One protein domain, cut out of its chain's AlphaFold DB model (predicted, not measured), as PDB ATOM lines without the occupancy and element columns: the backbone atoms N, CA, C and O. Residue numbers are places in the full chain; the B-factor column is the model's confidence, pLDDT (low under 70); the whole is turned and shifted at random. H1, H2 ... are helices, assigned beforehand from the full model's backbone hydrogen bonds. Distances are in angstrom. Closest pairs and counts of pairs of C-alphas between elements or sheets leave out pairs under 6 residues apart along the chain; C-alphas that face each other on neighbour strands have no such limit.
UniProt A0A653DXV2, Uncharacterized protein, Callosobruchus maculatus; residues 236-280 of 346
ATOM      1  N   LYS A 236     -35.605   1.605  -1.316       75.00
ATOM      2  CA  LYS A 236     -35.225   2.900  -0.733       75.00
ATOM      3  C   LYS A 236     -36.122   4.044  -1.212       75.00
ATOM      4  O   LYS A 236     -36.625   4.784  -0.384       75.00
ATOM      5  N   GLU A 237     -36.375   4.125  -2.515       74.19
ATOM      6  CA  GLU A 237     -37.251   5.137  -3.120       74.19
ATOM      7  C   GLU A 237     -38.701   4.963  -2.644       74.19
ATOM      8  O   GLU A 237     -39.380   5.941  -2.353       74.19
ATOM      9  N   GLN A 238     -39.168   3.716  -2.494       68.94
ATOM     10  CA  GLN A 238     -40.497   3.423  -1.939       68.94
ATOM     11  C   GLN A 238     -40.640   3.891  -0.485       68.94
ATOM     12  O   GLN A 238     -41.688   4.415  -0.119       68.94
ATOM     13  N   ASN A 239     -39.599   3.708   0.332       72.81
ATOM     14  CA  ASN A 239     -39.604   4.149   1.725       72.81
ATOM     15  C   ASN A 239     -39.542   5.678   1.840       72.81
ATOM     16  O   ASN A 239     -40.277   6.236   2.640       72.81
ATOM     17  N   GLU A 240     -38.728   6.357   1.027       75.12
ATOM     18  CA  GLU A 240     -38.644   7.826   1.029       75.12
ATOM     19  C   GLU A 240     -39.984   8.473   0.639       75.12
ATOM     20  O   GLU A 240     -40.452   9.382   1.315       75.12
ATOM     21  N   VAL A 241     -40.662   7.953  -0.392       71.25
ATOM     22  CA  VAL A 241     -41.997   8.440  -0.796       71.25
ATOM     23  C   VAL A 241     -43.057   8.181   0.283       71.25
ATOM     24  O   VAL A 241     -44.027   8.930   0.401       71.25
ATOM     25  N   ALA A 242     -42.898   7.114   1.065       66.62
ATOM     26  CA  ALA A 242     -43.852   6.748   2.101       66.62
ATOM     27  C   ALA A 242     -43.661   7.529   3.420       66.62
ATOM     28  O   ALA A 242     -44.609   7.614   4.205       66.62
ATOM     29  N   GLU A 243     -42.505   8.168   3.639       67.12
ATOM     30  CA  GLU A 243     -42.277   9.069   4.780       67.12
ATOM     31  C   GLU A 243     -43.100  10.366   4.686       67.12
ATOM     32  O   GLU A 243     -43.557  10.874   5.712       67.12
ATOM     33  N   ASP A 244     -43.385  10.848   3.473       67.06
ATOM     34  CA  ASP A 244     -44.189  12.058   3.230       67.06
ATOM     35  C   ASP A 244     -45.702  11.862   3.465       67.06
ATOM     36  O   ASP A 244     -46.484  12.819   3.412       67.06
ATOM     37  N   VAL A 245     -46.151  10.629   3.722       67.62
ATOM     38  CA  VAL A 245     -47.572  10.327   3.925       67.62
ATOM     39  C   VAL A 245     -48.018  10.826   5.298       67.62
ATOM     40  O   VAL A 245     -47.580  10.336   6.342       67.62
ATOM     41  N   LYS A 246     -48.948  11.786   5.303       72.31
ATOM     42  CA  LYS A 246     -49.580  12.267   6.532       72.31
ATOM     43  C   LYS A 246     -50.598  11.247   7.023       72.31
ATOM     44  O   LYS A 246     -51.444  10.771   6.272       72.31
ATOM     45  N   ILE A 247     -50.562  10.971   8.324       68.81
ATOM     46  CA  ILE A 247     -51.513  10.075   9.005       68.81
ATOM     47  C   ILE A 247     -52.957  10.571   8.822       68.81
ATOM     48  O   ILE A 247     -53.893   9.777   8.785       68.81
ATOM     49  N   GLU A 248     -53.128  11.885   8.661       68.62
ATOM     50  CA  GLU A 248     -54.420  12.539   8.475       68.62
ATOM     51  C   GLU A 248     -55.159  12.115   7.200       68.62
ATOM     52  O   GLU A 248     -56.385  12.165   7.154       68.62
ATOM     53  N   ASP A 249     -54.425  11.648   6.191       70.88
ATOM     54  CA  ASP A 249     -54.996  11.244   4.908       70.88
ATOM     55  C   ASP A 249     -55.522   9.796   4.935       70.88
ATOM     56  O   ASP A 249     -56.212   9.353   4.014       70.88
ATOM     57  N   ILE A 250     -55.215   9.035   5.994       78.31
ATOM     58  CA  ILE A 250     -55.575   7.621   6.129       78.31
ATOM     59  C   ILE A 250     -56.703   7.490   7.156       78.31
ATOM     60  O   ILE A 250     -56.466   7.328   8.355       78.31
ATOM     61  N   LYS A 251     -57.950   7.489   6.669       79.25
ATOM     62  CA  LYS A 251     -59.173   7.380   7.493       79.25
ATOM     63  C   LYS A 251     -59.108   6.228   8.501       79.25
ATOM     64  O   LYS A 251     -59.400   6.412   9.679       79.25
ATOM     65  N   THR A 252     -58.657   5.054   8.058       78.25
ATOM     66  CA  THR A 252     -58.552   3.847   8.893       78.25
ATOM     67  C   THR A 252     -57.545   4.017  10.031       78.25
ATOM     68  O   THR A 252     -57.791   3.581  11.151       78.25
ATOM     69  N   ALA A 253     -56.404   4.659   9.762       79.00
ATOM     70  CA  ALA A 253     -55.378   4.893  10.775       79.00
ATOM     71  C   ALA A 253     -55.858   5.918  11.807       79.00
ATOM     72  O   ALA A 253     -55.679   5.705  13.005       79.00
ATOM     73  N   GLN A 254     -56.530   6.982  11.356       80.88
ATOM     74  CA  GLN A 254     -57.169   7.948  12.250       80.88
ATOM     75  C   GLN A 254     -58.213   7.278  13.150       80.88
ATOM     76  O   GLN A 254     -58.198   7.495  14.361       80.88
ATOM     77  N   GLU A 255     -59.085   6.429  12.601       84.06
ATOM     78  CA  GLU A 255     -60.106   5.716  13.377       84.06
ATOM     79  C   GLU A 255     -59.486   4.822  14.463       84.06
ATOM     80  O   GLU A 255     -59.953   4.814  15.603       84.06
ATOM     81  N   ILE A 256     -58.398   4.117  14.137       82.88
ATOM     82  CA  ILE A 256     -57.652   3.260  15.069       82.88
ATOM     83  C   ILE A 256     -56.989   4.089  16.180       82.88
ATOM     84  O   ILE A 256     -57.096   3.735  17.356       82.88
ATOM     85  N   LEU A 257     -56.338   5.200  15.828       79.12
ATOM     86  CA  LEU A 257     -55.623   6.065  16.776       79.12
ATOM     87  C   LEU A 257     -56.560   6.869  17.685       79.12
ATOM     88  O   LEU A 257     -56.180   7.218  18.798       79.12
ATOM     89  N   THR A 258     -57.795   7.127  17.251       83.81
ATOM     90  CA  THR A 258     -58.799   7.869  18.039       83.81
ATOM     91  C   THR A 258     -59.471   6.988  19.107       83.81
ATOM     92  O   THR A 258     -60.270   7.470  19.913       83.81
ATOM     93  N   GLN A 259     -59.174   5.683  19.151       84.81
ATOM     94  CA  GLN A 259     -59.791   4.785  20.126       84.81
ATOM     95  C   GLN A 259     -59.333   5.093  21.564       84.81
ATOM     96  O   GLN A 259     -58.136   5.202  21.826       84.81
ATOM     97  N   PRO A 260     -60.245   5.088  22.557       80.31
ATOM     98  CA  PRO A 260     -59.951   5.484  23.943       80.31
ATOM     99  C   PRO A 260     -58.998   4.537  24.697       80.31
ATOM    100  O   PRO A 260     -58.664   4.782  25.851       80.31
ATOM    101  N   LYS A 261     -58.598   3.417  24.085       81.00
ATOM    102  CA  LYS A 261     -57.665   2.430  24.651       81.00
ATOM    103  C   LYS A 261     -56.360   2.316  23.859       81.00
ATOM    104  O   LYS A 261     -55.527   1.499  24.247       81.00
ATOM    105  N   ALA A 262     -56.190   3.096  22.788       78.06
ATOM    106  CA  ALA A 262     -55.026   3.005  21.907       78.06
ATOM    107  C   ALA A 262     -53.714   3.283  22.660       78.06
ATOM    108  O   ALA A 262     -52.736   2.568  22.476       78.06
ATOM    109  N   GLU A 263     -53.728   4.217  23.616       78.44
ATOM    110  CA  GLU A 263     -52.571   4.541  24.473       78.44
ATOM    111  C   GLU A 263     -52.090   3.367  25.340       78.44
ATOM    112  O   GLU A 263     -50.950   3.344  25.794       78.44
ATOM    113  N   ARG A 264     -52.955   2.378  25.597       84.31
ATOM    114  CA  ARG A 264     -52.628   1.213  26.430       84.31
ATOM    115  C   ARG A 264     -52.131   0.024  25.602       84.31
ATOM    116  O   ARG A 264     -51.904  -1.052  26.158       84.31
ATOM    117  N   TRP A 265     -52.008   0.171  24.286       83.62
ATOM    118  CA  TRP A 265     -51.491  -0.891  23.436       83.62
ATOM    119  C   TRP A 265     -49.979  -1.001  23.589       83.62
ATOM    120  O   TRP A 265     -49.227  -0.052  23.382       83.62
ATOM    121  N   LEU A 266     -49.537  -2.196  23.979       84.12
ATOM    122  CA  LEU A 266     -48.126  -2.497  24.158       84.12
ATOM    123  C   LEU A 266     -47.393  -2.302  22.821       84.12
ATOM    124  O   LEU A 266     -47.796  -2.881  21.813       84.12
ATOM    125  N   ASN A 267     -46.302  -1.533  22.835       82.00
ATOM    126  CA  ASN A 267     -45.457  -1.237  21.669       82.00
ATOM    127  C   ASN A 267     -46.128  -0.399  20.558       82.00
ATOM    128  O   ASN A 267     -45.703  -0.477  19.409       82.00
ATOM    129  N   PHE A 268     -47.143   0.411  20.881       80.06
ATOM    130  CA  PHE A 268     -47.825   1.293  19.914       80.06
ATOM    131  C   PHE A 268     -47.367   2.765  19.984       80.06
ATOM    132  O   PHE A 268     -48.066   3.668  19.537       80.06
ATOM    133  N   GLU A 269     -46.188   3.012  20.561       78.38
ATOM    134  CA  GLU A 269     -45.604   4.354  20.726       78.38
ATOM    135  C   GLU A 269     -44.918   4.870  19.449       78.38
ATOM    136  O   GLU A 269     -44.790   6.076  19.252       78.38
ATOM    137  N   VAL A 270     -44.475   3.960  18.573       85.06
ATOM    138  CA  VAL A 270     -43.783   4.288  17.319       85.06
ATOM    139  C   VAL A 270     -44.731   4.063  16.149       85.06
ATOM    140  O   VAL A 270     -45.166   2.940  15.898       85.06
ATOM    141  N   ILE A 271     -45.027   5.131  15.413       79.62
ATOM    142  CA  ILE A 271     -45.861   5.074  14.214       79.62
ATOM    143  C   ILE A 271     -44.973   4.766  13.007       79.62
ATOM    144  O   ILE A 271     -44.033   5.495  12.703       79.62
ATOM    145  N   GLU A 272     -45.270   3.674  12.309       83.75
ATOM    146  CA  GLU A 272     -44.532   3.260  11.117       83.75
ATOM    147  C   GLU A 272     -45.238   3.769   9.852       83.75
ATOM    148  O   GLU A 272     -46.023   3.047   9.231       83.75
ATOM    149  N   ASN A 273     -44.948   5.011   9.450       81.31
ATOM    150  CA  ASN A 273     -45.567   5.671   8.288       81.31
ATOM    151  C   ASN A 273     -45.498   4.816   7.014       81.31
ATOM    152  O   ASN A 273     -46.499   4.668   6.319       81.31
ATOM    153  N   ASN A 274     -44.364   4.152   6.774       82.25
ATOM    154  CA  ASN A 274     -44.179   3.281   5.611       82.25
ATOM    155  C   ASN A 274     -45.169   2.111   5.569       82.25
ATOM    156  O   ASN A 274     -45.621   1.718   4.496       82.25
ATOM    157  N   LYS A 275     -45.540   1.562   6.733       84.19
ATOM    158  CA  LYS A 275     -46.548   0.496   6.816       84.19
ATOM    159  C   LYS A 275     -47.961   1.061   6.747       84.19
ATOM    160  O   LYS A 275     -48.821   0.458   6.111       84.19
ATOM    161  N   LEU A 276     -48.199   2.226   7.352       81.75
ATOM    162  CA  LEU A 276     -49.479   2.927   7.239       81.75
ATOM    163  C   LEU A 276     -49.790   3.324   5.793       81.75
ATOM    164  O   LEU A 276     -50.943   3.236   5.381       81.75
ATOM    165  N   ALA A 277     -48.781   3.675   4.997       81.56
ATOM    166  CA  ALA A 277     -48.946   3.995   3.583       81.56
ATOM    167  C   ALA A 277     -49.604   2.851   2.783       81.56
ATOM    168  O   ALA A 277     -50.314   3.116   1.816       81.56
ATOM    169  N   TRP A 278     -49.457   1.587   3.209       81.25
ATOM    170  CA  TRP A 278     -50.145   0.443   2.589       81.25
ATOM    171  C   TRP A 278     -51.651   0.403   2.867       81.25
ATOM    172  O   TRP A 278     -52.387  -0.280   2.159       81.25
ATOM    173  N   MET A 279     -52.116   1.111   3.899       80.00
ATOM    174  CA  MET A 279     -53.532   1.231   4.253       80.00
ATOM    175  C   MET A 279     -54.224   2.400   3.542       80.00
ATOM    176  O   MET A 279     -55.415   2.620   3.766       80.00
ATOM    177  N   LYS A 280     -53.498   3.164   2.713       79.12
ATOM    178  CA  LYS A 280     -54.069   4.265   1.936       79.12
ATOM    179  C   LYS A 280     -55.078   3.719   0.919       79.12
ATOM    180  O   LYS A 280     -54.825   2.717   0.253       79.12
TER     181      LYS A 280
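AT A GLANCE: This is residues 236 to 280 of the 346 residues of an uncharacterized protein of Callosobruchus maculatus (UniProt A0A653DXV2). Three short helices make a small elongated body, with H3 between H1 and H2, and residues 258 to 267 stick out from it in a wide loop that leaves H2 and folds back towards H3. The printed part has 45 residues, with three named helices in the order H1, H2, H3 and no named strand. It is all helix, though under half of the residues are in named elements. It is only just loose, close to compact, with a radius of gyration of the C-alphas of 11.4 A and spans of 35 by 21 by 12 A.

HOW THE PARTS SIT: H1, residues 236 to 243, touches H3, residues 273 to 279, about perpendicular at 82 degrees; their closest C-alphas, of Ala 242 and Asn 274, are 4.9 A apart. H2, residues 251 to 257, only just touches H3, with 3 pairs of C-alphas within 8 A, the closest those of Ala 253 and Leu 276 at 7.2 A. They run opposite ways at a steep tilt of 55 degrees. H1 and H2 are apart. Every O i to N i+4 pair is within hydrogen-bond range in H1 and H2; in H3 1 of 3 is, beside 3 of 4 O i to N i+3 pairs.

IN THESE COORDINATES: H1 is 10.9 A long from C-alpha 236 at (-35.225, 2.900, -0.733); H2 and H3 are each 10.0 A, and H3 ends at C-alpha 279 (-53.532, 1.231, 4.253).

THE WHOLE: The printed part has no cut. The link from H2 to H3 is long, 15 residues. pLDDT is under 70 at residues 238, 242 to 245 and 247 to 248.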